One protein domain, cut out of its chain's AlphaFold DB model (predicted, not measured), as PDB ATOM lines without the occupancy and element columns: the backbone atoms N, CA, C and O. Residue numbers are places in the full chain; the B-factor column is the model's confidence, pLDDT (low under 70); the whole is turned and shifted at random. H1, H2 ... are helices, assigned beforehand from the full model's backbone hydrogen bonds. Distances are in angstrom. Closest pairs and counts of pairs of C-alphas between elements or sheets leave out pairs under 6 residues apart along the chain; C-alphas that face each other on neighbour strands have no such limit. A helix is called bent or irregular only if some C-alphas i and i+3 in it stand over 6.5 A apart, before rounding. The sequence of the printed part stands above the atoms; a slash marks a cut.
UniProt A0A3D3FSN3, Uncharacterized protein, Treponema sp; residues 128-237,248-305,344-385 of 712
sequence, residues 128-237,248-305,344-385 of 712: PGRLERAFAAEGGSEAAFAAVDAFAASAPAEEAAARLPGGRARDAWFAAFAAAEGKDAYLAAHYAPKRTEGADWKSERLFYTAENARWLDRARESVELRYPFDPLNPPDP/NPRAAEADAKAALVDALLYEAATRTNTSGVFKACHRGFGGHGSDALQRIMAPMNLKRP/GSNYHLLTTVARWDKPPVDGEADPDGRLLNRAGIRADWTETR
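AT A GLANCE: This is residues 128 to 237, 248 to 305 and 344 to 385 of the 712 residues of an uncharacterized protein of Treponema sp (UniProt A0A3D3FSN3). Two long helices, H7 and H6, run side by side in opposite ways as the core; H2 and H4 pack on H6, short H3 packs on both H2 and H4 and makes a triangle with them, H1 crosses near the first residues of H7, and H5 and H9 pack on H6 and H7 respectively. Long loops run beyond these helices, and the one from H9 to H10 reaches out as far as Pro 367. The printed part has 210 residues with ten named helices, H1 to H10 in chain order, and no named strand; the class is all helix, though under half of the residues, 99, are in named elements. The whole is compact, with a radius of gyration of the C-alphas of 17.7 A, and elongated in outline, 55 by 36 by 30 A.

IN THESE COORDINATES: Find C-alpha 249 at (135.645, 115.663, 116.570); from there H7, the longest helix, runs 31.7 A to residue 270. H6, residues 210 to 226, is 24.4 A long. Before it look for H1, residues 128 to 134, starting at (143.226, 131.442, 117.142), H2, 141 to 152, 16.5 A, H3, 157 to 161, H4, 168 to 181, 20.2 A, and H5, 186 to 190. After H7 come H8, 293 to 297, H9, 348 to 355, 10.4 A, and H10, 379 to 382, ending at (110.517, 135.696, 102.584). H10 is only just irregular: C-alphas 379 and 382 are 7.0 A apart.

HOW THE PARTS SIT: Start at the hub, H6, which touches four helices. It touches H7 with residues 216 to 223 alone, at a shallow tilt of 8 degrees, opposite ways; the closest C-alphas, Val 223 and Lys 257, are 6.8 A apart. H4 touches H6 at a steep tilt of 42 degrees, closest at Ala 176 and Leu 225, 5.1 A. H2 touches H6 at 52 degrees, steep, closest at Ala 152 and Ala 219, 4.8 A. H5 touches H6, closest at Ala 188 and Ala 213, 4.7 A. H3 touches H2, closest at Ala 147 and Ala 160, 4.8 A, and H4, closest at Ala 157 and Phe 177, 5.0 A. H1 touches H7 at 64 degrees, steep, closest at Ala 134 and Ala 252, 4.4 A. H9 touches H7 at a shallow 22 degrees, closest at Leu 265 and Leu 350, 6.3 A. H8 and H10 touch no helix. In H1 to H9 every O i to N i+4 pair is within hydrogen-bond range; H10 is too short for one.

THE WHOLE: The C-alphas farthest apart, Gly 129 and Pro 367, are 57.2 A apart. Residues 238 to 247 and 306 to 343 are not printed, with C-alpha gaps of 6.8 A and 24.0 A. The links H5 to H6, H7 to H8 and H9 to H10 are long. Mean pLDDT of the printed part is 93.5; residues 237 and 248 are under 70.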
ATOM      1  N   PRO A 128     142.122 131.976 117.944       96.00
ATOM      2  CA  PRO A 128     143.226 131.442 117.142       96.00
ATOM      3  C   PRO A 128     143.586 129.982 117.456       96.00
ATOM      4  O   PRO A 128     143.770 129.188 116.535       96.00
ATOM      5  N   GLY A 129     143.651 129.599 118.735       94.56
ATOM      6  CA  GLY A 129     143.984 128.227 119.125       94.56
ATOM      7  C   GLY A 129     142.928 127.210 118.679       94.56
ATOM      8  O   GLY A 129     143.263 126.103 118.263       94.56
ATOM      9  N   ARG A 130     141.647 127.578 118.741       93.06
ATOM     10  CA  ARG A 130     140.514 126.757 118.306       93.06
ATOM     11  C   ARG A 130     140.460 126.612 116.792       93.06
ATOM     12  O   ARG A 130     140.151 125.519 116.327       93.06
ATOM     13  N   LEU A 131     140.814 127.656 116.041       95.69
ATOM     14  CA  LEU A 131     140.975 127.567 114.588       95.69
ATOM     15  C   LEU A 131     142.046 126.533 114.210       95.69
ATOM     16  O   LEU A 131     141.791 125.683 113.364       95.69
ATOM     17  N   GLU A 132     143.215 126.554 114.854       96.50
ATOM     18  CA  GLU A 132     144.263 125.567 114.557       96.50
ATOM     19  C   GLU A 132     143.890 124.153 115.028       96.50
ATOM     20  O   GLU A 132     144.153 123.189 114.312       96.50
ATOM     21  N   ARG A 133     143.191 124.003 116.167       94.25
ATOM     22  CA  ARG A 133     142.634 122.702 116.594       94.25
ATOM     23  C   ARG A 133     141.605 122.148 115.601       94.25
ATOM     24  O   ARG A 133     141.599 120.945 115.366       94.25
ATOM     25  N   ALA A 134     140.778 123.003 114.997       94.44
ATOM     26  CA  ALA A 134     139.790 122.603 113.992       94.44
ATOM     27  C   ALA A 134     140.425 122.014 112.715       94.44
ATOM     28  O   ALA A 134     139.809 121.178 112.062       94.44
ATOM     29  N   PHE A 135     141.666 122.404 112.399       96.44
ATOM     30  CA  PHE A 135     142.443 121.918 111.251       96.44
ATOM     31  C   PHE A 135     143.664 121.074 111.653       96.44
ATOM     32  O   PHE A 135     144.599 120.917 110.869       96.44
ATOM     33  N   ALA A 136     143.697 120.525 112.873       94.38
ATOM     34  CA  ALA A 136     144.863 119.790 113.366       94.38
ATOM     35  C   ALA A 136     145.188 118.550 112.509       94.38
ATOM     36  O   ALA A 136     146.359 118.241 112.291       94.38
ATOM     37  N   ALA A 137     144.165 117.871 111.978       91.94
ATOM     38  CA  ALA A 137     144.332 116.716 111.093       91.94
ATOM     39  C   ALA A 137     144.872 117.112 109.704       91.94
ATOM     40  O   ALA A 137     145.624 116.360 109.088       91.94
ATOM     41  N   GLU A 138     144.528 118.309 109.231       95.94
ATOM     42  CA  GLU A 138     145.014 118.930 108.000       95.94
ATOM     43  C   GLU A 138     146.416 119.566 108.137       95.94
ATOM     44  O   GLU A 138     146.933 120.101 107.158       95.94
ATOM     45  N   GLY A 139     147.057 119.505 109.311       94.69
ATOM     46  CA  GLY A 139     148.363 120.132 109.558       94.69
ATOM     47  C   GLY A 139     148.296 121.630 109.879       94.69
ATOM     48  O   GLY A 139     149.298 122.333 109.746       94.69
ATOM     49  N   GLY A 140     147.129 122.119 110.303       96.50
ATOM     50  CA  GLY A 140     146.856 123.518 110.623       96.50
ATOM     51  C   GLY A 140     146.046 124.240 109.543       96.50
ATOM     52  O   GLY A 140     145.910 123.789 108.401       96.50
ATOM     53  N   SER A 141     145.502 125.402 109.904       97.56
ATOM     54  CA  SER A 141     144.582 126.173 109.058       97.56
ATOM     55  C   SER A 141     145.216 126.638 107.745       97.56
ATOM     56  O   SER A 141     144.523 126.839 106.749       97.56
ATOM     57  N   GLU A 142     146.540 126.803 107.721       97.69
ATOM     58  CA  GLU A 142     147.287 127.256 106.547       97.69
ATOM     59  C   GLU A 142     147.271 126.228 105.415       97.69
ATOM     60  O   GLU A 142     146.935 126.572 104.282       97.69
ATOM     61  N   ALA A 143     147.573 124.967 105.733       97.94
ATOM     62  CA  ALA A 143     147.601 123.875 104.768       97.94
ATOM     63  C   ALA A 143     146.195 123.582 104.222       97.94
ATOM     64  O   ALA A 143     146.016 123.455 103.010       97.94
ATOM     65  N   ALA A 144     145.181 123.578 105.097       98.19
ATOM     66  CA  ALA A 144     143.781 123.407 104.714       98.19
ATOM     67  C   ALA A 144     143.303 124.489 103.728       98.19
ATOM     68  O   ALA A 144     142.745 124.176 102.676       98.19
ATOM     69  N   PHE A 145     143.561 125.767 104.032       98.56
ATOM     70  CA  PHE A 145     143.180 126.877 103.154       98.56
ATOM     71  C   PHE A 145     143.946 126.823 101.822       98.56
ATOM     72  O   PHE A 145     143.330 126.979 100.770       98.56
ATOM     73  N   ALA A 146     145.253 126.535 101.847       98.38
ATOM     74  CA  ALA A 146     146.080 126.436 100.644       98.38
ATOM     75  C   ALA A 146     145.678 125.268  99.721       98.38
ATOM     76  O   ALA A 146     145.755 125.402  98.498       98.38
ATOM     77  N   ALA A 147     145.238 124.136 100.280       98.56
ATOM     78  CA  ALA A 147     144.724 123.002  99.514       98.56
ATOM     79  C   ALA A 147     143.427 123.365  98.768       98.56
ATOM     80  O   ALA A 147     143.327 123.136  97.560       98.56
ATOM     81  N   VAL A 148     142.466 123.996  99.457       98.62
ATOM     82  CA  VAL A 148     141.205 124.453  98.842       98.62
ATOM     83  C   VAL A 148     141.455 125.556  97.809       98.62
ATOM     84  O   VAL A 148     140.891 125.493  96.717       98.62
ATOM     85  N   ASP A 149     142.331 126.525  98.102       98.19
ATOM     86  CA  ASP A 149     142.722 127.586  97.162       98.19
ATOM     87  C   ASP A 149     143.288 127.018  95.858       98.19
ATOM     88  O   ASP A 149     142.887 127.440  94.773       98.19
ATOM     89  N   ALA A 150     144.191 126.039  95.955       98.31
ATOM     90  CA  ALA A 150     144.795 125.400  94.794       98.31
ATOM     91  C   ALA A 150     143.769 124.629  93.960       98.31
ATOM     92  O   ALA A 150     143.703 124.811  92.743       98.31
ATOM     93  N   PHE A 151     142.927 123.818  94.608       98.50
ATOM     94  CA  PHE A 151     141.862 123.096  93.919       98.50
ATOM     95  C   PHE A 151     140.905 124.048  93.191       98.50
ATOM     96  O   PHE A 151     140.551 123.828  92.029       98.50
ATOM     97  N   ALA A 152     140.506 125.135  93.854       97.81
ATOM     98  CA  ALA A 152     139.632 126.157  93.296       97.81
ATOM     99  C   ALA A 152     140.296 126.933  92.144       97.81
ATOM    100  O   ALA A 152     139.644 127.231  91.140       97.81
ATOM    101  N   ALA A 153     141.611 127.160  92.223       96.75
ATOM    102  CA  ALA A 153     142.454 127.679  91.145       96.75
ATOM    103  C   ALA A 153     142.706 126.670  89.998       96.75
ATOM    104  O   ALA A 153     143.516 126.939  89.115       96.75
ATOM    105  N   SER A 154     141.963 125.558  89.959       95.62
ATOM    106  CA  SER A 154     142.012 124.507  88.929       95.62
ATOM    107  C   SER A 154     143.274 123.635  88.926       95.62
ATOM    108  O   SER A 154     143.548 122.980  87.922       95.62
ATOM    109  N   ALA A 155     144.002 123.552  90.047       97.00
ATOM    110  CA  ALA A 155     144.956 122.463  90.246       97.00
ATOM    111  C   ALA A 155     144.213 121.107  90.294       97.00
ATOM    112  O   ALA A 155     143.102 121.053  90.842       97.00
ATOM    113  N   PRO A 156     144.808 120.014  89.775       96.94
ATOM    114  CA  PRO A 156     144.249 118.670  89.903       96.94
ATOM    115  C   PRO A 156     144.053 118.267  91.368       96.94
ATOM    116  O   PRO A 156     144.854 118.643  92.231       96.94
ATOM    117  N   ALA A 157     143.040 117.441  91.645       97.69
ATOM    118  CA  ALA A 157     142.739 116.946  92.993       97.69
ATOM    119  C   ALA A 157     143.962 116.386  93.756       97.69
ATOM    120  O   ALA A 157     144.112 116.644  94.951       97.69
ATOM    121  N   GLU A 158     144.861 115.663  93.077       97.00
ATOM    122  CA  GLU A 158     146.086 115.111  93.677       97.00
ATOM    123  C   GLU A 158     147.079 116.202  94.109       97.00
ATOM    124  O   GLU A 158     147.600 116.156  95.224       97.00
ATOM    125  N   GLU A 159     147.306 117.210  93.262       97.69
ATOM    126  CA  GLU A 159     148.218 118.324  93.541       97.69
ATOM    127  C   GLU A 159     147.671 119.215  94.667       97.69
ATOM    128  O   GLU A 159     148.408 119.636  95.563       97.69
ATOM    129  N   ALA A 160     146.360 119.472  94.665       97.81
ATOM    130  CA  ALA A 160     145.689 120.192  95.740       97.81
ATOM    131  C   ALA A 160     145.821 119.448  97.080       97.81
ATOM    132  O   ALA A 160     146.256 120.034  98.072       97.81
ATOM    133  N   ALA A 161     145.533 118.142  97.098       97.88
ATOM    134  CA  ALA A 161     145.656 117.306  98.290       97.88
ATOM    135  C   ALA A 161     147.113 117.126  98.761       97.88
ATOM    136  O   ALA A 161     147.352 116.966  99.955       97.88
ATOM    137  N   ALA A 162     148.106 117.207  97.868       97.44
ATOM    138  CA  ALA A 162     149.528 117.146  98.222       97.44
ATOM    139  C   ALA A 162     150.021 118.329  99.083       97.44
ATOM    140  O   ALA A 162     151.119 118.259  99.632       97.44
ATOM    141  N   ARG A 163     149.216 119.392  99.244       96.62
ATOM    142  CA  ARG A 163     149.477 120.501 100.183       96.62
ATOM    143  C   ARG A 163     149.161 120.148 101.643       96.62
ATOM    144  O   ARG A 163     149.517 120.911 102.537       96.62
ATOM    145  N   LEU A 164     148.510 119.008 101.882       97.62
ATOM    146  CA  LEU A 164     148.176 118.476 103.203       97.62
ATOM    147  C   LEU A 164     149.195 117.405 103.638       97.62
ATOM    148  O   LEU A 164     149.747 116.699 102.783       97.62
ATOM    149  N   PRO A 165     149.424 117.216 104.952       94.94
ATOM    150  CA  PRO A 165     150.207 116.092 105.454       94.94
ATOM    151  C   PRO A 165     149.559 114.758 105.055       94.94
ATOM    152  O   PRO A 165     148.339 114.646 104.940       94.94
ATOM    153  N   GLY A 166     150.380 113.729 104.837       88.62
ATOM    154  CA  GLY A 166     149.897 112.403 104.442       88.62
ATOM    155  C   GLY A 166     148.988 111.741 105.486       88.62
ATOM    156  O   GLY A 166     149.125 111.973 106.686       88.62
ATOM    157  N   GLY A 167     148.090 110.870 105.019       92.69
ATOM    158  CA  GLY A 167     147.140 110.125 105.845       92.69
ATOM    159  C   GLY A 167     145.693 110.594 105.676       92.69
ATOM    160  O   GLY A 167     145.366 111.369 104.778       92.69
ATOM    161  N   ARG A 168     144.816 110.133 106.579       91.12
ATOM    162  CA  ARG A 168     143.350 110.155 106.400       91.12
ATOM    163  C   ARG A 168     142.746 111.517 106.044       91.12
ATOM    164  O   ARG A 168     141.760 111.553 105.317       91.12
ATOM    165  N   ALA A 169     143.300 112.620 106.551       92.44
ATOM    166  CA  ALA A 169     142.816 113.961 106.222       92.44
ATOM    167  C   ALA A 169     143.089 114.318 104.752       92.44
ATOM    168  O   ALA A 169     142.181 114.771 104.056       92.44
ATOM    169  N   ARG A 170     144.305 114.043 104.255       97.31
ATOM    170  CA  ARG A 170     144.651 114.186 102.836       97.31
ATOM    171  C   ARG A 170     143.800 113.274 101.960       97.31
ATOM    172  O   ARG A 170     143.318 113.737 100.933       97.31
ATOM    173  N   ASP A 171     143.574 112.029 102.373       97.62
ATOM    174  CA  ASP A 171     142.760 111.072 101.610       97.62
ATOM    175  C   ASP A 171     141.297 111.549 101.492       97.62
ATOM    176  O   ASP A 171     140.708 111.516 100.411       97.62
ATOM    177  N   ALA A 172     140.725 112.070 102.587       96.81
ATOM    178  CA  ALA A 172     139.374 112.634 102.609       96.81
ATOM    179  C   ALA A 172     139.249 113.905 101.749       96.81
ATOM    180  O   ALA A 172     138.272 114.060 101.015       96.81
ATOM    181  N   TRP A 173     140.239 114.801 101.801       98.19
ATOM    182  CA  TRP A 173     140.273 115.992 100.950       98.19
ATOM    183  C   TRP A 173     140.500 115.655  99.473       98.19
ATOM    184  O   TRP A 173     139.822 116.223  98.625       98.19
ATOM    185  N   PHE A 174     141.369 114.692  99.152       98.44
ATOM    186  CA  PHE A 174     141.540 114.181  97.789       98.44
ATOM    187  C   PHE A 174     140.220 113.641  97.225       98.44
ATOM    188  O   PHE A 174     139.827 114.021  96.123       98.44
ATOM    189  N   ALA A 175     139.500 112.820  97.997       98.19
ATOM    190  CA  ALA A 175     138.191 112.310  97.601       98.19
ATOM    191  C   ALA A 175     137.168 113.442  97.385       98.19
ATOM    192  O   ALA A 175     136.439 113.421  96.393       98.19
ATOM    193  N   ALA A 176     137.143 114.456  98.259       98.19
ATOM    194  CA  ALA A 176     136.270 115.622  98.116       98.19
ATOM    195  C   ALA A 176     136.611 116.479  96.882       98.19
ATOM    196  O   ALA A 176     135.704 116.920  96.177       98.19
ATOM    197  N   PHE A 177     137.898 116.683  96.586       98.56
ATOM    198  CA  PHE A 177     138.365 117.386  95.389       98.56
ATOM    199  C   PHE A 177     138.010 116.613  94.112       98.56
ATOM    200  O   PHE A 177     137.339 117.161  93.242       98.56
ATOM    201  N   ALA A 178     138.362 115.328  94.023       97.88
ATOM    202  CA  ALA A 178     138.055 114.492  92.861       97.88
ATOM    203  C   ALA A 178     136.537 114.398  92.601       97.88
ATOM    204  O   ALA A 178     136.088 114.511  91.461       97.88
ATOM    205  N   ALA A 179     135.726 114.273  93.657       97.38
ATOM    206  CA  ALA A 179     134.270 114.269  93.538       97.38
ATOM    207  C   ALA A 179     133.678 115.637  93.142       97.38
ATOM    208  O   ALA A 179     132.593 115.664  92.561       97.38
ATOM    209  N   ALA A 180     134.363 116.753  93.424       96.25
ATOM    210  CA  ALA A 180     133.951 118.098  93.017       96.25
ATOM    211  C   ALA A 180     134.283 118.425  91.548       96.25
ATOM    212  O   ALA A 180     133.604 119.260  90.954       96.25
ATOM    213  N   GLU A 181     135.287 117.785  90.932       90.69
ATOM    214  CA  GLU A 181     135.655 118.049  89.525       90.69
ATOM    215  C   GLU A 181     134.540 117.686  88.534       90.69
ATOM    216  O   GLU A 181     134.391 118.350  87.511       90.69
ATOM    217  N   GLY A 182     133.730 116.672  88.854       79.44
ATOM    218  CA  GLY A 182     132.594 116.222  88.043       79.44
ATOM    219  C   GLY A 182     131.248 116.881  88.375       79.44
ATOM    220  O   GLY A 182     130.213 116.305  88.043       79.44
ATOM    221  N   LYS A 183     131.226 118.019  89.084       88.50
ATOM    222  CA  LYS A 183     129.987 118.685  89.536       88.50
ATOM    223  C   LYS A 183     129.653 119.927  88.718       88.50
ATOM    224  O   LYS A 183     130.531 120.694  88.331       88.50
ATOM    225  N   ASP A 184     128.355 120.160  88.531       84.38
ATOM    226  CA  ASP A 184     127.849 121.351  87.854       84.38
ATOM    227  C   ASP A 184     128.193 122.634  88.625       84.38
ATOM    228  O   ASP A 184     127.903 122.777  89.819       84.38
ATOM    229  N   ALA A 185     128.778 123.593  87.908       93.94
ATOM    230  CA  ALA A 185     129.162 124.901  88.424       93.94
ATOM    231  C   ALA A 185     127.935 125.831  88.511       93.94
ATOM    232  O   ALA A 185     127.631 126.592  87.589       93.94
ATOM    233  N   TYR A 186     127.195 125.720  89.615       97.69
ATOM    234  CA  TYR A 186     125.907 126.377  89.842       97.69
ATOM    235  C   TYR A 186     125.981 127.918  89.789       97.69
ATOM    236  O   TYR A 186     125.175 128.558  89.105       97.69
ATOM    237  N   LEU A 187     126.951 128.548  90.461       97.88
ATOM    238  CA  LEU A 187     127.115 130.004  90.407       97.88
ATOM    239  C   LEU A 187     127.550 130.469  89.016       97.88
ATOM    240  O   LEU A 187     127.059 131.497  88.539       97.88
ATOM    241  N   ALA A 188     128.431 129.714  88.359       97.44
ATOM    242  CA  ALA A 188     128.875 129.996  87.000       97.44
ATOM    243  C   ALA A 188     127.738 129.875  85.971       97.44
ATOM    244  O   ALA A 188     127.701 130.656  85.023       97.44
ATOM    245  N   ALA A 189     126.802 128.943  86.168       96.19
ATOM    246  CA  ALA A 189     125.647 128.749  85.295       96.19
ATOM    247  C   ALA A 189     124.574 129.841  85.454       96.19
ATOM    248  O   ALA A 189     123.947 130.231  84.468       96.19
ATOM    249  N   HIS A 190     124.345 130.336  86.677       96.38
ATOM    250  CA  HIS A 190     123.173 131.173  86.973       96.38
ATOM    251  C   HIS A 190     123.464 132.650  87.275       96.38
ATOM    252  O   HIS A 190     122.566 133.483  87.095       96.38
ATOM    253  N   TYR A 191     124.678 132.998  87.724       97.31
ATOM    254  CA  TYR A 191     125.022 134.333  88.248       97.31
ATOM    255  C   TYR A 191     126.279 134.969  87.623       97.31
ATOM    256  O   TYR A 191     126.681 136.068  88.030       97.31
ATOM    257  N   ALA A 192     126.872 134.318  86.626       97.31
ATOM    258  CA  ALA A 192     128.000 134.806  85.839       97.31
ATOM    259  C   ALA A 192     127.709 134.662  84.330       97.31
ATOM    260  O   ALA A 192     126.828 133.886  83.953       97.31
ATOM    261  N   PRO A 193     128.431 135.385  83.454       96.81
ATOM    262  CA  PRO A 193     128.366 135.142  82.020       96.81
ATOM    263  C   PRO A 193     129.105 133.852  81.648       96.81
ATOM    264  O   PRO A 193     130.014 133.410  82.355       96.81
ATOM    265  N   LYS A 194     128.807 133.296  80.470       94.62
ATOM    266  CA  LYS A 194     129.511 132.117  79.923       94.62
ATOM    267  C   LYS A 194     131.022 132.357  79.786       94.62
ATOM    268  O   LYS A 194     131.832 131.450  80.016       94.62
ATOM    269  N   ARG A 195     131.396 133.587  79.419       95.94
ATOM    270  CA  ARG A 195     132.771 134.105  79.343       95.94
ATOM    271  C   ARG A 195     132.794 135.544  79.846       95.94
ATOM    272  O   ARG A 195     131.873 136.303  79.569       95.94
ATOM    273  N   THR A 196     133.850 135.928  80.555       96.00
ATOM    274  CA  THR A 196     134.021 137.303  81.056       96.00
ATOM    275  C   THR A 196     134.283 138.291  79.921       96.00
ATOM    276  O   THR A 196     133.742 139.397  79.918       96.00
ATOM    277  N   GLU A 197     135.066 137.877  78.924       93.31
ATOM    278  CA  GLU A 197     135.236 138.614  77.675       93.31
ATOM    279  C   GLU A 197     133.979 138.496  76.797       93.31
ATOM    280  O   GLU A 197     133.480 137.399  76.536       93.31
ATOM    281  N   GLY A 198     133.467 139.643  76.336       89.62
ATOM    282  CA  GLY A 198     132.270 139.716  75.493       89.62
ATOM    283  C   GLY A 198     130.933 139.496  76.216       89.62
ATOM    284  O   GLY A 198     129.923 139.334  75.540       89.62
ATOM    285  N   ALA A 199     130.917 139.493  77.554       93.00
ATOM    286  CA  ALA A 199     129.725 139.260  78.375       93.00
ATOM    287  C   ALA A 199     128.547 140.210  78.051       93.00
ATOM    288  O   ALA A 199     128.703 141.439  78.075       93.00
ATOM    289  N   ASP A 200     127.346 139.665  77.829       91.12
ATOM    290  CA  ASP A 200     126.152 140.450  77.491       91.12
ATOM    291  C   ASP A 200     125.262 140.719  78.712       91.12
ATOM    292  O   ASP A 200     124.413 139.922  79.098       91.12
ATOM    293  N   TRP A 201     125.360 141.925  79.273       88.06
ATOM    294  CA  TRP A 201     124.521 142.364  80.397       88.06
ATOM    295  C   TRP A 201     123.009 142.447  80.088       88.06
ATOM    296  O   TRP A 201     122.204 142.683  81.003       88.06
ATOM    297  N   LYS A 202     122.582 142.334  78.821       86.25
ATOM    298  CA  LYS A 202     121.152 142.313  78.477       86.25
ATOM    299  C   LYS A 202     120.526 140.964  78.817       86.25
ATOM    300  O   LYS A 202     119.456 140.993  79.434       86.25
ATOM    301  N   SER A 203     121.189 139.867  78.446       88.81
ATOM    302  CA  SER A 203     120.715 138.482  78.568       88.81
ATOM    303  C   SER A 203     121.376 137.681  79.703       88.81
ATOM    304  O   SER A 203     120.748 136.778  80.245       88.81
ATOM    305  N   GLU A 204     122.592 138.029  80.132       93.06
ATOM    306  CA  GLU A 204     123.337 137.319  81.182       93.06
ATOM    307  C   GLU A 204     123.301 138.056  82.536       93.06
ATOM    308  O   GLU A 204     123.233 139.290  82.614       93.06
ATOM    309  N   ARG A 205     123.402 137.297  83.638       95.00
ATOM    310  CA  ARG A 205     123.649 137.861  84.975       95.00
ATOM    311  C   ARG A 205     125.148 138.038  85.175       95.00
ATOM    312  O   ARG A 205     125.911 137.093  85.033       95.00
ATOM    313  N   LEU A 206     125.565 139.244  85.551       96.25
ATOM    314  CA  LEU A 206     126.978 139.594  85.709       96.25
ATOM    315  C   LEU A 206     127.331 139.862  87.176       96.25
ATOM    316  O   LEU A 206     127.942 140.889  87.452       96.25
ATOM    317  N   PHE A 207     126.919 139.023  88.135       97.38
ATOM    318  CA  PHE A 207     127.304 139.218  89.545       97.38
ATOM    319  C   PHE A 207     128.775 138.883  89.794       97.38
ATOM    320  O   PHE A 207     129.411 139.532  90.629       97.38
ATOM    321  N   TYR A 208     129.305 137.921  89.044       98.06
ATOM    322  CA  TYR A 208     130.690 137.462  89.087       98.06
ATOM    323  C   TYR A 208     131.271 137.376  87.675       98.06
ATOM    324  O   TYR A 208     130.533 137.388  86.690       98.06
ATOM    325  N   THR A 209     132.598 137.300  87.580       98.06
ATOM    326  CA  THR A 209     133.265 136.872  86.344       98.06
ATOM    327  C   THR A 209     133.093 135.362  86.175       98.06
ATOM    328  O   THR A 209     132.850 134.656  87.158       98.06
ATOM    329  N   ALA A 210     133.226 134.852  84.951       97.75
ATOM    330  CA  ALA A 210     133.122 133.421  84.676       97.75
ATOM    331  C   ALA A 210     134.178 132.610  85.457       97.75
ATOM    332  O   ALA A 210     133.908 131.506  85.922       97.75
ATOM    333  N   GLU A 211     135.373 133.175  85.643       97.44
ATOM    334  CA  GLU A 211     136.492 132.568  86.367       97.44
ATOM    335  C   GLU A 211     136.224 132.566  87.877       97.44
ATOM    336  O   GLU A 211     136.296 131.520  88.515       97.44
ATOM    337  N   ASN A 212     135.837 133.716  88.443       98.06
ATOM    338  CA  ASN A 212     135.553 133.850  89.873       98.06
ATOM    339  C   ASN A 212     134.318 133.037  90.310       98.06
ATOM    340  O   ASN A 212     134.273 132.567  91.445       98.06
ATOM    341  N   ALA A 213     133.331 132.839  89.432       98.31
ATOM    342  CA  ALA A 213     132.186 131.977  89.721       98.31
ATOM    343  C   ALA A 213     132.571 130.490  89.734       98.31
ATOM    344  O   ALA A 213     132.290 129.810  90.715       98.31
ATOM    345  N   ARG A 214     133.305 130.011  88.714       97.75
ATOM    346  CA  ARG A 214     133.841 128.635  88.678       97.75
ATOM    347  C   ARG A 214     134.763 128.344  89.864       97.75
ATOM    348  O   ARG A 214     134.722 127.246  90.411       97.75
ATOM    349  N   TRP A 215     135.564 129.329  90.271       98.19
ATOM    350  CA  TRP A 215     136.407 129.245  91.462       98.19
ATOM    351  C   TRP A 215     135.563 129.057  92.733       98.19
ATOM    352  O   TRP A 215     135.836 128.138  93.504       98.19
ATOM    353  N   LEU A 216     134.502 129.860  92.927       98.31
ATOM    354  CA  LEU A 216     133.584 129.697  94.064       98.31
ATOM    355  C   LEU A 216     132.889 128.337  94.050       98.31
ATOM    356  O   LEU A 216     132.797 127.715  95.105       98.31
ATOM    357  N   ASP A 217     132.422 127.882  92.884       98.56
ATOM    358  CA  ASP A 217     131.772 126.579  92.741       98.56
ATOM    359  C   ASP A 217     132.721 125.441  93.153       98.56
ATOM    360  O   ASP A 217     132.387 124.678  94.057       98.56
ATOM    361  N   ARG A 218     133.938 125.372  92.586       98.00
ATOM    362  CA  ARG A 218     134.948 124.354  92.952       98.00
ATOM    363  C   ARG A 218     135.295 124.400  94.443       98.00
ATOM    364  O   ARG A 218     135.289 123.368  95.117       98.00
ATOM    365  N   ALA A 219     135.577 125.593  94.971       98.44
ATOM    366  CA  ALA A 219     135.937 125.766  96.372       98.44
ATOM    367  C   ALA A 219     134.801 125.320  97.304       98.44
ATOM    368  O   ALA A 219     135.004 124.481  98.179       98.44
ATOM    369  N   ARG A 220     133.584 125.841  97.110       98.19
ATOM    370  CA  ARG A 220     132.465 125.597  98.024       98.19
ATOM    371  C   ARG A 220     131.893 124.181  97.902       98.19
ATOM    372  O   ARG A 220     131.466 123.650  98.928       98.19
ATOM    373  N   GLU A 221     131.946 123.561  96.719       98.44
ATOM    374  CA  GLU A 221     131.581 122.152  96.519       98.44
ATOM    375  C   GLU A 221     132.542 121.216  97.260       98.44
ATOM    376  O   GLU A 221     132.088 120.355  98.009       98.44
ATOM    377  N   SER A 222     133.863 121.416  97.136       98.44
ATOM    378  CA  SER A 222     134.841 120.595  97.872       98.44
ATOM    379  C   SER A 222     134.686 120.713  99.395       98.44
ATOM    380  O   SER A 222     134.755 119.709 100.100       98.44
ATOM    381  N   VAL A 223     134.379 121.913  99.906       98.44
ATOM    382  CA  VAL A 223     134.072 122.139 101.330       98.44
ATOM    383  C   VAL A 223     132.776 121.436 101.758       98.44
ATOM    384  O   VAL A 223     132.706 120.935 102.879       98.44
ATOM    385  N   GLU A 224     131.759 121.356 100.892       97.62
ATOM    386  CA  GLU A 224     130.533 120.600 101.190       97.62
ATOM    387  C   GLU A 224     130.793 119.093 101.226       97.62
ATOM    388  O   GLU A 224     130.370 118.420 102.158       97.62
ATOM    389  N   LEU A 225     131.539 118.570 100.253       97.44
ATOM    390  CA  LEU A 225     131.853 117.144 100.154       97.44
ATOM    391  C   LEU A 225     132.773 116.664 101.287       97.44
ATOM    392  O   LEU A 225     132.610 115.545 101.771       97.44
ATOM    393  N   ARG A 226     133.701 117.510 101.760       96.56
ATOM    394  CA  ARG A 226     134.539 117.224 102.935       96.56
ATOM    395  C   ARG A 226     133.755 117.265 104.252       96.56
ATOM    396  O   ARG A 226     134.092 116.516 105.174       96.56
ATOM    397  N   TYR A 227     132.748 118.134 104.353       95.50
ATOM    398  CA  TYR A 227     131.966 118.371 105.569       95.50
ATOM    399  C   TYR A 227     130.450 118.409 105.261       95.50
ATOM    400  O   TYR A 227     129.847 119.485 105.301       95.50
ATOM    401  N   PRO A 228     129.800 117.266 104.963       94.12
ATOM    402  CA  PRO A 228     128.427 117.215 104.434       94.12
ATOM    403  C   PRO A 228     127.354 117.343 105.533       94.12
ATOM    404  O   PRO A 228     126.597 116.412 105.806       94.12
ATOM    405  N   PHE A 229     127.340 118.474 106.242       93.06
ATOM    406  CA  PHE A 229     126.400 118.792 107.326       93.06
ATOM    407  C   PHE A 229     126.322 120.308 107.590       93.06
ATOM    408  O   PHE A 229     127.238 121.054 107.239       93.06
ATOM    409  N   ASP A 230     125.250 120.781 108.227       93.31
ATOM    410  CA  ASP A 230     125.133 122.174 108.687       93.31
ATOM    411  C   ASP A 230     126.110 122.429 109.859       93.31
ATOM    412  O   ASP A 230     126.000 121.765 110.888       93.31
ATOM    413  N   PRO A 231     127.070 123.369 109.756       93.06
ATOM    414  CA  PRO A 231     128.016 123.645 110.837       93.06
ATOM    415  C   PRO A 231     127.435 124.516 111.967       93.06
ATOM    416  O   PRO A 231     128.094 124.677 112.994       93.06
ATOM    417  N   LEU A 232     126.230 125.082 111.811       91.31
ATOM    418  CA  LEU A 232     125.469 125.674 112.918       91.31
ATOM    419  C   LEU A 232     124.703 124.607 113.711       91.31
ATOM    420  O   LEU A 232     124.549 124.751 114.920       91.31
ATOM    421  N   ASN A 233     124.285 123.526 113.043       87.62
ATOM    422  CA  ASN A 233     123.558 122.396 113.627       87.62
ATOM    423  C   ASN A 233     124.265 121.059 113.310       87.62
ATOM    424  O   ASN A 233     123.707 120.217 112.597       87.62
ATOM    425  N   PRO A 234     125.509 120.850 113.786       83.75
ATOM    426  CA  PRO A 234     126.214 119.598 113.548       83.75
ATOM    427  C   PRO A 234     125.463 118.431 114.213       83.75
ATOM    428  O   PRO A 234     125.001 118.586 115.344       83.75
ATOM    429  N   PRO A 235     125.358 117.260 113.557       79.62
ATOM    430  CA  PRO A 235     124.765 116.081 114.184       79.62
ATOM    431  C   PRO A 235     125.614 115.621 115.373       79.62
ATOM    432  O   PRO A 235     126.814 115.917 115.431       79.62
ATOM    433  N   ASP A 236     125.002 114.861 116.282       72.50
ATOM    434  CA  ASP A 236     125.685 114.314 117.454       72.50
ATOM    435  C   ASP A 236     126.979 113.577 117.064       72.50
ATOM    436  O   ASP A 236     127.019 112.865 116.050       72.50
ATOM    437  N   PRO A 237     128.066 113.736 117.842       66.19
ATOM    438  CA  PRO A 237     129.294 113.010 117.578       66.19
ATOM    439  C   PRO A 237     129.073 111.499 117.747       66.19
ATOM    440  O   PRO A 237     128.300 111.078 118.613       66.19
ATOM    441  N   ASN A 248     135.630 116.941 121.047       65.25
ATOM    442  CA  ASN A 248     134.526 116.479 120.195       65.25
ATOM    443  C   ASN A 248     134.910 116.649 118.701       65.25
ATOM    444  O   ASN A 248     134.957 117.792 118.223       65.25
ATOM    445  N   PRO A 249     135.131 115.556 117.934       74.06
ATOM    446  CA  PRO A 249     135.645 115.663 116.570       74.06
ATOM    447  C   PRO A 249     134.675 116.402 115.649       74.06
ATOM    448  O   PRO A 249     135.086 117.157 114.772       74.06
ATOM    449  N   ARG A 250     133.369 116.242 115.884       85.31
ATOM    450  CA  ARG A 250     132.324 116.846 115.059       85.31
ATOM    451  C   ARG A 250     132.184 118.348 115.296       85.31
ATOM    452  O   ARG A 250     131.897 119.085 114.357       85.31
ATOM    453  N   ALA A 251     132.455 118.813 116.517       85.06
ATOM    454  CA  ALA A 251     132.548 120.240 116.817       85.06
ATOM    455  C   ALA A 251     133.763 120.886 116.126       85.06
ATOM    456  O   ALA A 251     133.632 121.973 115.565       85.06
ATOM    457  N   ALA A 252     134.909 120.195 116.100       89.50
ATOM    458  CA  ALA A 252     136.098 120.642 115.374       89.50
ATOM    459  C   ALA A 252     135.842 120.727 113.854       89.50
ATOM    460  O   ALA A 252     136.130 121.755 113.245       89.50
ATOM    461  N   GLU A 253     135.212 119.710 113.251       93.38
ATOM    462  CA  GLU A 253     134.807 119.753 111.836       93.38
ATOM    463  C   GLU A 253     133.798 120.877 111.531       93.38
ATOM    464  O   GLU A 253     133.877 121.511 110.478       93.38
ATOM    465  N   ALA A 254     132.852 121.149 112.438       94.50
ATOM    466  CA  ALA A 254     131.892 122.243 112.283       94.50
ATOM    467  C   ALA A 254     132.589 123.613 112.275       94.50
ATOM    468  O   ALA A 254     132.299 124.458 111.426       94.50
ATOM    469  N   ASP A 255     133.551 123.816 113.178       95.12
ATOM    470  CA  ASP A 255     134.355 125.036 113.239       95.12
ATOM    471  C   ASP A 255     135.257 125.187 111.996       95.12
ATOM    472  O   ASP A 255     135.368 126.288 111.451       95.12
ATOM    473  N   ALA A 256     135.822 124.085 111.488       97.31
ATOM    474  CA  ALA A 256     136.587 124.050 110.240       97.31
ATOM    475  C   ALA A 256     135.732 124.461 109.028       97.31
ATOM    476  O   ALA A 256     136.104 125.369 108.273       97.31
ATOM    477  N   LYS A 257     134.538 123.868 108.870       98.06
ATOM    478  CA  LYS A 257     133.592 124.253 107.812       98.06
ATOM    479  C   LYS A 257     133.172 125.718 107.950       98.06
ATOM    480  O   LYS A 257     133.182 126.443 106.956       98.06
ATOM    481  N   ALA A 258     132.854 126.187 109.160       97.44
ATOM    482  CA  ALA A 258     132.476 127.581 109.399       97.44
ATOM    483  C   ALA A 258     133.597 128.568 109.015       97.44
ATOM    484  O   ALA A 258     133.315 129.597 108.397       97.44
ATOM    485  N   ALA A 259     134.861 128.251 109.315       98.12
ATOM    486  CA  ALA A 259     136.009 129.085 108.957       98.12
ATOM    487  C   ALA A 259     136.238 129.174 107.435       98.12
ATOM    488  O   ALA A 259     136.485 130.262 106.909       98.12
ATOM    489  N   LEU A 260     136.117 128.052 106.716       98.62
ATOM    490  CA  LEU A 260     136.227 128.018 105.251       98.62
ATOM    491  C   LEU A 260     135.053 128.742 104.575       98.62
ATOM    492  O   LEU A 260     135.265 129.534 103.654       98.62
ATOM    493  N   VAL A 261     133.821 128.539 105.054       98.56
ATOM    494  CA  VAL A 261     132.628 129.202 104.503       98.56
ATOM    495  C   VAL A 261     132.639 130.712 104.770       98.56
ATOM    496  O   VAL A 261     132.307 131.474 103.867       98.56
ATOM    497  N   ASP A 262     133.093 131.190 105.932       97.88
ATOM    498  CA  ASP A 262     133.293 132.630 106.182       97.88
ATOM    499  C   ASP A 262     134.327 133.256 105.220       97.88
ATOM    500  O   ASP A 262     134.103 134.352 104.692       97.88
ATOM    501  N   ALA A 263     135.427 132.556 104.926       97.81
ATOM    502  CA  ALA A 263     136.417 133.022 103.958       97.81
ATOM    503  C   ALA A 263     135.854 133.068 102.521       97.81
ATOM    504  O   ALA A 263     136.101 134.039 101.797       97.81
ATOM    505  N   LEU A 264     135.033 132.082 102.136       98.38
ATOM    506  CA  LEU A 264     134.298 132.068 100.865       98.38
ATOM    507  C   LEU A 264     133.273 133.206 100.777       98.38
ATOM    508  O   LEU A 264     133.233 133.915  99.773       98.38
ATOM    509  N   LEU A 265     132.492 133.441 101.836       97.94
ATOM    510  CA  LEU A 265     131.539 134.553 101.923       97.94
ATOM    511  C   LEU A 265     132.242 135.908 101.790       97.94
ATOM    512  O   LEU A 265     131.734 136.803 101.110       97.94
ATOM    513  N   TYR A 266     133.428 136.062 102.388       96.69
ATOM    514  CA  TYR A 266     134.217 137.282 102.250       96.69
ATOM    515  C   TYR A 266     134.663 137.530 100.804       96.69
ATOM    516  O   TYR A 266     134.517 138.651 100.309       96.69
ATOM    517  N   GLU A 267     135.174 136.522 100.097       97.19
ATOM    518  CA  GLU A 267     135.575 136.673  98.693       97.19
ATOM    519  C   GLU A 267     134.361 136.858  97.766       97.19
ATOM    520  O   GLU A 267     134.359 137.777  96.939       97.19
ATOM    521  N   ALA A 268     133.270 136.115  97.983       97.12
ATOM    522  CA  ALA A 268     131.999 136.276  97.275       97.12
ATOM    523  C   ALA A 268     131.393 137.683  97.447       97.12
ATOM    524  O   ALA A 268     130.861 138.249  96.488       97.12
ATOM    525  N   ALA A 269     131.511 138.294  98.629       95.38
ATOM    526  CA  ALA A 269     131.141 139.691  98.848       95.38
ATOM    527  C   ALA A 269     132.155 140.682  98.256       95.38
ATOM    528  O   ALA A 269     131.780 141.758  97.785       95.38
ATOM    529  N   THR A 270     133.445 140.341  98.263       93.38
ATOM    530  CA  THR A 270     134.517 141.259  97.862       93.38
ATOM    531  C   THR A 270     134.684 141.351  96.351       93.38
ATOM    532  O   THR A 270     135.017 142.436  95.882       93.38
ATOM    533  N   ARG A 271     134.428 140.300  95.560       95.44
ATOM    534  CA  ARG A 271     134.590 140.342  94.087       95.44
ATOM    535  C   ARG A 271     133.296 140.576  93.308       95.44
ATOM    536  O   ARG A 271     133.331 140.659  92.086       95.44
ATOM    537  N   THR A 272     132.153 140.725  93.981       95.25
ATOM    538  CA  THR A 272     130.878 140.904  93.273       95.25
ATOM    539  C   THR A 272     130.771 142.253  92.544       95.25
ATOM    540  O   THR A 272     131.221 143.306  93.022       95.25
ATOM    541  N   ASN A 273     130.133 142.227  91.379       96.00
ATOM    542  CA  ASN A 273     129.907 143.355  90.480       96.00
ATOM    543  C   ASN A 273     128.613 144.122  90.831       96.00
ATOM    544  O   ASN A 273     127.690 144.230  90.024       96.00
ATOM    545  N   THR A 274     128.529 144.650  92.054       92.44
ATOM    546  CA  THR A 274     127.349 145.384  92.553       92.44
ATOM    547  C   THR A 274     127.727 146.706  93.232       92.44
ATOM    548  O   THR A 274     128.905 147.055  93.347       92.44
ATOM    549  N   SER A 275     126.719 147.455  93.694       84.94
ATOM    550  CA  SER A 275     126.874 148.648  94.549       84.94
ATOM    551  C   SER A 275     126.757 148.342  96.056       84.94
ATOM    552  O   SER A 275     126.441 149.245  96.829       84.94
ATOM    553  N   GLY A 276     126.972 147.089  96.481       84.88
ATOM    554  CA  GLY A 276     126.880 146.660  97.890       84.88
ATOM    555  C   GLY A 276     125.605 145.887  98.267       84.88
ATOM    556  O   GLY A 276     125.384 145.617  99.445       84.88
ATOM    557  N   VAL A 277     124.779 145.522  97.279       91.38
ATOM    558  CA  VAL A 277     123.629 144.606  97.414       91.38
ATOM    559  C   VAL A 277     123.523 143.707  96.183       91.38
ATOM    560  O   VAL A 277     123.783 144.142  95.067       91.38
ATOM    561  N   PHE A 278     123.069 142.475  96.371       94.12
ATOM    562  CA  PHE A 278     122.917 141.437  95.346       94.12
ATOM    563  C   PHE A 278     121.564 141.475  94.615       94.12
ATOM    564  O   PHE A 278     121.226 140.570  93.859       94.12
ATOM    565  N   LYS A 279     120.785 142.548  94.799       91.44
ATOM    566  CA  LYS A 279     119.507 142.761  94.102       91.44
ATOM    567  C   LYS A 279     119.667 143.264  92.657       91.44
ATOM    568  O   LYS A 279     118.701 143.265  91.901       91.44
ATOM    569  N   ALA A 280     120.867 143.698  92.267       90.69
ATOM    570  CA  ALA A 280     121.224 144.014  90.884       90.69
ATOM    571  C   ALA A 280     122.750 144.000  90.701       90.69
ATOM    572  O   ALA A 280     123.480 144.487  91.566       90.69
ATOM    573  N   CYS A 281     123.218 143.507  89.555       92.12
ATOM    574  CA  CYS A 281     124.592 143.689  89.092       92.12
ATOM    575  C   CYS A 281     124.719 144.921  88.178       92.12
ATOM    576  O   CYS A 281     123.724 145.449  87.669       92.12
ATOM    577  N   HIS A 282     125.946 145.388  87.950       90.81
ATOM    578  CA  HIS A 282     126.204 146.484  87.010       90.81
ATOM    579  C   HIS A 282     126.006 146.064  85.544       90.81
ATOM    580  O   HIS A 282     126.120 144.891  85.185       90.81
ATOM    581  N   ARG A 283     125.732 147.049  84.676       89.00
ATOM    582  CA  ARG A 283     125.669 146.868  83.214       89.00
ATOM    583  C   ARG A 283     127.086 146.833  82.637       89.00
ATOM    584  O   ARG A 283     127.657 147.891  82.360       89.00
ATOM    585  N   GLY A 284     127.633 145.626  82.513       90.00
ATOM    586  CA  GLY A 284     129.068 145.389  82.351       90.00
ATOM    587  C   GLY A 284     129.803 145.451  83.695       90.00
ATOM    588  O   GLY A 284     129.265 145.939  84.695       90.00
ATOM    589  N   PHE A 285     131.033 144.944  83.743       91.69
ATOM    590  CA  PHE A 285     131.822 144.928  84.976       91.69
ATOM    591  C   PHE A 285     132.270 146.341  85.384       91.69
ATOM    592  O   PHE A 285     132.863 147.069  84.597       91.69
ATOM    593  N   GLY A 286     131.937 146.757  86.610       85.94
ATOM    594  CA  GLY A 286     132.117 148.139  87.082       85.94
ATOM    595  C   GLY A 286     131.166 149.165  86.439       85.94
ATOM    596  O   GLY A 286     131.295 150.371  86.671       85.94
ATOM    597  N   GLY A 287     130.199 148.712  85.633       85.06
ATOM    598  CA  GLY A 287     129.284 149.572  84.888       85.06
ATOM    599  C   GLY A 287     129.991 150.444  83.843       85.06
ATOM    600  O   GLY A 287     131.173 150.291  83.562       85.06
ATOM    601  N   HIS A 288     129.281 151.439  83.302       72.75
ATOM    602  CA  HIS A 288     129.820 152.344  82.268       72.75
ATOM    603  C   HIS A 288     130.944 153.278  82.778       72.75
ATOM    604  O   HIS A 288     131.473 154.086  82.023       72.75
ATOM    605  N   GLY A 289     131.263 153.238  84.076       72.50
ATOM    606  CA  GLY A 289     132.355 154.002  84.678       72.50
ATOM    607  C   GLY A 289     133.586 153.167  85.027       72.50
ATOM    608  O   GLY A 289     134.530 153.745  85.565       72.50
ATOM    609  N   SER A 290     133.562 151.847  84.797       78.69
ATOM    610  CA  SER A 290     134.572 150.892  85.284       78.69
ATOM    611  C   SER A 290     134.850 151.035  86.794       78.69
ATOM    612  O   SER A 290     135.969 150.826  87.275       78.69
ATOM    613  N   ASP A 291     133.827 151.421  87.565       74.38
ATOM    614  CA  ASP A 291     133.942 151.722  88.989       74.38
ATOM    615  C   ASP A 291     134.296 150.438  89.765       74.38
ATOM    616  O   ASP A 291     133.609 149.421  89.685       74.38
ATOM    617  N   ALA A 292     135.390 150.490  90.531       81.81
ATOM    618  CA  ALA A 292     135.962 149.353  91.263       81.81
ATOM    619  C   ALA A 292     136.338 148.123  90.401       81.81
ATOM    620  O   ALA A 292     136.469 147.028  90.950       81.81
ATOM    621  N   LEU A 293     136.577 148.286  89.091       89.19
ATOM    622  CA  LEU A 293     136.892 147.179  88.174       89.19
ATOM    623  C   LEU A 293     138.051 146.290  88.665       89.19
ATOM    624  O   LEU A 293     137.909 145.073  88.679       89.19
ATOM    625  N   GLN A 294     139.145 146.876  89.175       90.38
ATOM    626  CA  GLN A 294     140.278 146.126  89.748       90.38
ATOM    627  C   GLN A 294     139.858 145.141  90.854       90.38
ATOM    628  O   GLN A 294     140.363 144.025  90.906       90.38
ATOM    629  N   ARG A 295     138.909 145.519  91.722       93.31
ATOM    630  CA  ARG A 295     138.379 144.649  92.788       93.31
ATOM    631  C   ARG A 295     137.542 143.501  92.215       93.31
ATOM    632  O   ARG A 295     137.588 142.400  92.749       93.31
ATOM    633  N   ILE A 296     136.748 143.783  91.184       94.00
ATOM    634  CA  ILE A 296     135.785 142.844  90.589       94.00
ATOM    635  C   ILE A 296     136.508 141.804  89.713       94.00
ATOM    636  O   ILE A 296     136.157 140.629  89.744       94.00
ATOM    637  N   MET A 297     137.529 142.236  88.963       94.38
ATOM    638  CA  MET A 297     138.322 141.394  88.055       94.38
ATOM    639  C   MET A 297     139.419 140.591  88.752       94.38
ATOM    640  O   MET A 297     139.834 139.565  88.227       94.38
ATOM    641  N   ALA A 298     139.933 141.049  89.897       96.56
ATOM    642  CA  ALA A 298     141.028 140.345  90.552       96.56
ATOM    643  C   ALA A 298     140.601 138.921  90.987       96.56
ATOM    644  O   ALA A 298     139.470 138.751  91.464       96.56
ATOM    645  N   PRO A 299     141.506 137.926  90.913       96.38
ATOM    646  CA  PRO A 299     141.207 136.530  91.230       96.38
ATOM    647  C   PRO A 299     140.943 136.328  92.723       96.38
ATOM    648  O   PRO A 299     141.575 136.976  93.571       96.38
ATOM    649  N   MET A 300     139.996 135.448  93.046       97.19
ATOM    650  CA  MET A 300     139.729 135.019  94.418       97.19
ATOM    651  C   MET A 300     140.877 134.194  95.007       97.19
ATOM    652  O   MET A 300     141.624 133.536  94.292       97.19
ATOM    653  N   ASN A 301     141.012 134.294  96.327       94.69
ATOM    654  CA  ASN A 301     141.898 133.492  97.165       94.69
ATOM    655  C   ASN A 301     141.341 133.584  98.588       94.69
ATOM    656  O   ASN A 301     141.065 134.698  99.054       94.69
ATOM    657  N   LEU A 302     141.184 132.458  99.276       96.00
ATOM    658  CA  LEU A 302     140.755 132.391 100.663       96.00
ATOM    659  C   LEU A 302     141.705 133.194 101.550       96.00
ATOM    660  O   LEU A 302     142.895 133.360 101.282       96.00
ATOM    661  N   LYS A 303     141.157 133.745 102.628       93.00
ATOM    662  CA  LYS A 303     141.924 134.519 103.603       93.00
ATOM    663  C   LYS A 303     141.551 134.022 104.977       93.00
ATOM    664  O   LYS A 303     140.406 134.206 105.391       93.00
ATOM    665  N   ARG A 304     142.530 133.432 105.672       94.38
ATOM    666  CA  ARG A 304     142.379 133.030 107.071       94.38
ATOM    667  C   ARG A 304     141.769 134.185 107.876       94.38
ATOM    668  O   ARG A 304     142.151 135.347 107.670       94.38
ATOM    669  N   PRO A 305     140.787 133.912 108.745       94.44
ATOM    670  CA  PRO A 305     140.175 134.956 109.538       94.44
ATOM    671  C   PRO A 305     141.206 135.530 110.516       94.44
ATOM    672  O   PRO A 305     141.920 134.799 111.191       94.44
ATOM    673  N   GLY A 344     117.443 139.313 103.420       94.56
ATOM    674  CA  GLY A 344     117.359 138.062 102.657       94.56
ATOM    675  C   GLY A 344     117.222 138.266 101.146       94.56
ATOM    676  O   GLY A 344     117.870 137.577 100.367       94.56
ATOM    677  N   SER A 345     116.481 139.291 100.695       94.94
ATOM    678  CA  SER A 345     116.383 139.629  99.260       94.94
ATOM    679  C   SER A 345     117.601 140.386  98.709       94.94
ATOM    680  O   SER A 345     117.908 140.304  97.521       94.94
ATOM    681  N   ASN A 346     118.291 141.155  99.555       95.38
ATOM    682  CA  ASN A 346     119.434 141.987  99.177       95.38
ATOM    683  C   ASN A 346     120.776 141.255  99.268       95.38
ATOM    684  O   ASN A 346     121.731 141.686  98.627       95.38
ATOM    685  N   TYR A 347     120.853 140.180 100.046       95.62
ATOM    686  CA  TYR A 347     122.049 139.378 100.296       95.62
ATOM    687  C   TYR A 347     121.822 137.895  99.981       95.62
ATOM    688  O   TYR A 347     122.621 137.058 100.381       95.62
ATOM    689  N   HIS A 348     120.787 137.588  99.190       96.31
ATOM    690  CA  HIS A 348     120.391 136.230  98.799       96.31
ATOM    691  C   HIS A 348     121.549 135.363  98.289       96.31
ATOM    692  O   HIS A 348     121.635 134.196  98.651       96.31
ATOM    693  N   LEU A 349     122.485 135.940  97.527       97.06
ATOM    694  CA  LEU A 349     123.675 135.234  97.045       97.06
ATOM    695  C   LEU A 349     124.638 134.827  98.171       97.06
ATOM    696  O   LEU A 349     125.255 133.771  98.072       97.06
ATOM    697  N   LEU A 350     124.733 135.597  99.261       97.50
ATOM    698  CA  LEU A 350     125.469 135.175 100.457       97.50
ATOM    699  C   LEU A 350     124.740 134.028 101.166       97.50
ATOM    700  O   LEU A 350     125.394 133.073 101.569       97.50
ATOM    701  N   THR A 351     123.405 134.059 101.250       97.19
ATOM    702  CA  THR A 351     122.608 132.927 101.765       97.19
ATOM    703  C   THR A 351     122.832 131.665 100.931       97.19
ATOM    704  O   THR A 351     123.043 130.594 101.492       97.19
ATOM    705  N   THR A 352     122.865 131.790  99.604       97.75
ATOM    706  CA  THR A 352     123.121 130.684  98.670       97.75
ATOM    707  C   THR A 352     124.551 130.138  98.776       97.75
ATOM    708  O   THR A 352     124.716 128.925  98.815       97.75
ATOM    709  N   VAL A 353     125.583 130.983  98.907       98.25
ATOM    710  CA  VAL A 353     126.972 130.531  99.169       98.25
ATOM    711  C   VAL A 353     127.096 129.851 100.539       98.25
ATOM    712  O   VAL A 353     127.805 128.857 100.687       98.25
ATOM    713  N   ALA A 354     126.392 130.372 101.543       98.00
ATOM    714  CA  ALA A 354     126.386 129.843 102.899       98.00
ATOM    715  C   ALA A 354     125.723 128.457 102.985       98.00
ATOM    716  O   ALA A 354     126.376 127.487 103.378       98.00
ATOM    717  N   ARG A 355     124.438 128.364 102.611       97.12
ATOM    718  CA  ARG A 355     123.643 127.124 102.661       97.12
ATOM    719  C   ARG A 355     124.114 126.095 101.630       97.12
ATOM    720  O   ARG A 355     124.121 124.912 101.935       97.12
ATOM    721  N   TRP A 356     124.543 126.549 100.449       97.31
ATOM    722  CA  TRP A 356     124.930 125.711  99.302       97.31
ATOM    723  C   TRP A 356     123.853 124.711  98.857       97.31
ATOM    724  O   TRP A 356     124.126 123.647  98.311       97.31
ATOM    725  N   ASP A 357     122.602 125.114  99.054       95.88
ATOM    726  CA  ASP A 357     121.379 124.365  98.775       95.88
ATOM    727  C   ASP A 357     120.903 124.468  97.315       95.88
ATOM    728  O   ASP A 357     119.880 123.887  96.964       95.88
ATOM    729  N   LYS A 358     121.655 125.189  96.467       95.94
ATOM    730  CA  LYS A 358     121.477 125.300  95.004       95.94
ATOM    731  C   LYS A 358     119.997 125.462  94.574       95.94
ATOM    732  O   LYS A 358     119.502 124.661  93.777       95.94
ATOM    733  N   PRO A 359     119.266 126.469  95.102       95.69
ATOM    734  CA  PRO A 359     117.842 126.639  94.828       95.69
ATOM    735  C   PRO A 359     117.578 126.885  93.329       95.69
ATOM    736  O   PRO A 359     118.423 127.468  92.652       95.69
ATOM    737  N   PRO A 360     116.402 126.519  92.787       94.44
ATOM    738  CA  PRO A 360     116.077 126.795  91.390       94.44
ATOM    739  C   PRO A 360     116.183 128.289  91.051       94.44
ATOM    740  O   PRO A 360     115.599 129.135  91.732       94.44
ATOM    741  N   VAL A 361     116.900 128.611  89.969       94.00
ATOM    742  CA  VAL A 361     117.026 129.983  89.461       94.00
ATOM    743  C   VAL A 361     116.250 130.115  88.161       94.00
ATOM    744  O   VAL A 361     116.601 129.511  87.151       94.00
ATOM    745  N   ASP A 362     115.221 130.956  88.196       85.62
ATOM    746  CA  ASP A 362     114.426 131.342  87.032       85.62
ATOM    747  C   ASP A 362     115.313 131.816  85.859       85.62
ATOM    748  O   ASP A 362     116.225 132.631  86.036       85.62
ATOM    749  N   GLY A 363     115.053 131.286  84.663       84.31
ATOM    750  CA  GLY A 363     115.731 131.624  83.409       84.31
ATOM    751  C   GLY A 363     114.831 132.323  82.386       84.31
ATOM    752  O   GLY A 363     115.282 132.546  81.264       84.31
ATOM    753  N   GLU A 364     113.583 132.648  82.736       87.81
ATOM    754  CA  GLU A 364     112.618 133.266  81.829       87.81
ATOM    755  C   GLU A 364     113.118 134.613  81.297       87.81
ATOM    756  O   GLU A 364     113.643 135.463  82.031       87.81
ATOM    757  N   ALA A 365     112.917 134.815  79.996       88.94
ATOM    758  CA  ALA A 365     113.306 136.011  79.274       88.94
ATOM    759  C   ALA A 365     112.120 136.606  78.503       88.94
ATOM    760  O   ALA A 365     111.226 135.887  78.055       88.94
ATOM    761  N   ASP A 366     112.129 137.928  78.333       89.56
ATOM    762  CA  ASP A 366     111.230 138.620  77.408       89.56
ATOM    763  C   ASP A 366     111.579 138.294  75.931       89.56
ATOM    764  O   ASP A 366     112.640 137.723  75.653       89.56
ATOM    765  N   PRO A 367     110.728 138.660  74.952       90.25
ATOM    766  CA  PRO A 367     111.021 138.447  73.530       90.25
ATOM    767  C   PRO A 367     112.291 139.152  73.010       90.25
ATOM    768  O   PRO A 367     112.797 138.772  71.957       90.25
ATOM    769  N   ASP A 368     112.831 140.138  73.744       84.56
ATOM    770  CA  ASP A 368     114.122 140.789  73.457       84.56
ATOM    771  C   ASP A 368     115.321 139.983  74.026       84.56
ATOM    772  O   ASP A 368     116.464 140.457  73.990       84.56
ATOM    773  N   GLY A 369     115.085 138.795  74.598       83.06
ATOM    774  CA  GLY A 369     116.100 137.933  75.211       83.06
ATOM    775  C   GLY A 369     116.588 138.409  76.583       83.06
ATOM    776  O   GLY A 369     117.665 138.009  77.030       83.06
ATOM    777  N   ARG A 370     115.848 139.291  77.265       85.69
ATOM    778  CA  ARG A 370     116.233 139.828  78.577       85.69
ATOM    779  C   ARG A 370     115.582 139.046  79.702       85.69
ATOM    780  O   ARG A 370     114.361 138.989  79.780       85.69
ATOM    781  N   LEU A 371     116.393 138.586  80.652       88.00
ATOM    782  CA  LEU A 371     115.907 137.942  81.874       88.00
ATOM    783  C   LEU A 371     114.859 138.802  82.596       88.00
ATOM    784  O   LEU A 371     115.134 139.964  82.920       88.00
ATOM    785  N   LEU A 372     113.705 138.205  82.903       86.31
ATOM    786  CA  LEU A 372     112.652 138.818  83.714       86.31
ATOM    787  C   LEU A 372     113.158 138.983  85.156       86.31
ATOM    788  O   LEU A 372     113.266 140.099  85.676       86.31
ATOM    789  N   ASN A 373     113.615 137.889  85.773       88.56
ATOM    790  CA  ASN A 373     114.279 137.904  87.076       88.56
ATOM    791  C   ASN A 373     115.794 138.160  86.948       88.56
ATOM    792  O   ASN A 373     116.630 137.283  87.191       88.56
ATOM    793  N   ARG A 374     116.185 139.396  86.608       88.88
ATOM    794  CA  ARG A 374     117.608 139.800  86.475       88.88
ATOM    795  C   ARG A 374     118.483 139.524  87.704       88.88
ATOM    796  O   ARG A 374     119.698 139.437  87.568       88.88
ATOM    797  N   ALA A 375     117.890 139.417  88.889       91.44
ATOM    798  CA  ALA A 375     118.616 139.216  90.138       91.44
ATOM    799  C   ALA A 375     118.768 137.737  90.533       91.44
ATOM    800  O   ALA A 375     119.706 137.416  91.255       91.44
ATOM    801  N   GLY A 376     117.882 136.850  90.062       94.06
ATOM    802  CA  GLY A 376     117.892 135.428  90.420       94.06
ATOM    803  C   GLY A 376     117.693 135.195  91.921       94.06
ATOM    804  O   GLY A 376     118.408 134.392  92.512       94.06
ATOM    805  N   ILE A 377     116.798 135.960  92.559       95.00
ATOM    806  CA  ILE A 377     116.574 135.895  94.014       95.00
ATOM    807  C   ILE A 377     115.849 134.590  94.368       95.00
ATOM    808  O   ILE A 377     114.763 134.343  93.844       95.00
ATOM    809  N   ARG A 378     116.422 133.801  95.287       94.50
ATOM    810  CA  ARG A 378     115.798 132.600  95.876       94.50
ATOM    811  C   ARG A 378     114.435 132.927  96.505       94.50
ATOM    812  O   ARG A 378     114.327 133.911  97.233       94.50
ATOM    813  N   ALA A 379     113.389 132.152  96.210       93.94
ATOM    814  CA  ALA A 379     112.002 132.497  96.569       93.94
ATOM    815  C   ALA A 379     111.727 132.501  98.089       93.94
ATOM    816  O   ALA A 379     110.925 133.296  98.586       93.94
ATOM    817  N   ASP A 380     112.447 131.662  98.830       95.31
ATOM    818  CA  ASP A 380     112.395 131.500 100.285       95.31
ATOM    819  C   ASP A 380     113.017 132.671 101.069       95.31
ATOM    820  O   ASP A 380     112.930 132.701 102.291       95.31
ATOM    821  N   TRP A 381     113.543 133.714 100.403       94.75
ATOM    822  CA  TRP A 381     113.987 134.952 101.077       94.75
ATOM    823  C   TRP A 381     112.920 135.551 102.012       94.75
ATOM    824  O   TRP A 381     113.230 136.328 102.913       94.75
ATOM    825  N   THR A 382     111.644 135.231 101.773       95.69
ATOM    826  CA  THR A 382     110.517 135.696 102.584       95.69
ATOM    827  C   THR A 382     110.464 135.095 103.994       95.69
ATOM    828  O   THR A 382     109.783 135.677 104.842       95.69
ATOM    829  N   GLU A 383     111.200 134.011 104.267       94.94
ATOM    830  CA  GLU A 383     111.352 133.400 105.596       94.94
ATOM    831  C   GLU A 383     112.059 134.351 106.579       94.94
ATOM    832  O   GLU A 383     111.569 134.573 107.684       94.94
ATOM    833  N   THR A 384     113.140 135.018 106.152       94.38
ATOM    834  CA  THR A 384     113.896 135.996 106.964       94.38
ATOM    835  C   THR A 384     113.353 137.430 106.845       94.38
ATOM    836  O   THR A 384     114.038 138.421 107.116       94.38
ATOM    837  N   ARG A 385     112.087 137.595 106.434       94.56
ATOM    838  CA  ARG A 385     111.473 138.913 106.215       94.56
ATOM    839  C   ARG A 385     111.228 139.657 107.534       94.56
ATOM    840  O   ARG A 385     110.202 139.476 108.190       94.56
TER     841      ARG A 385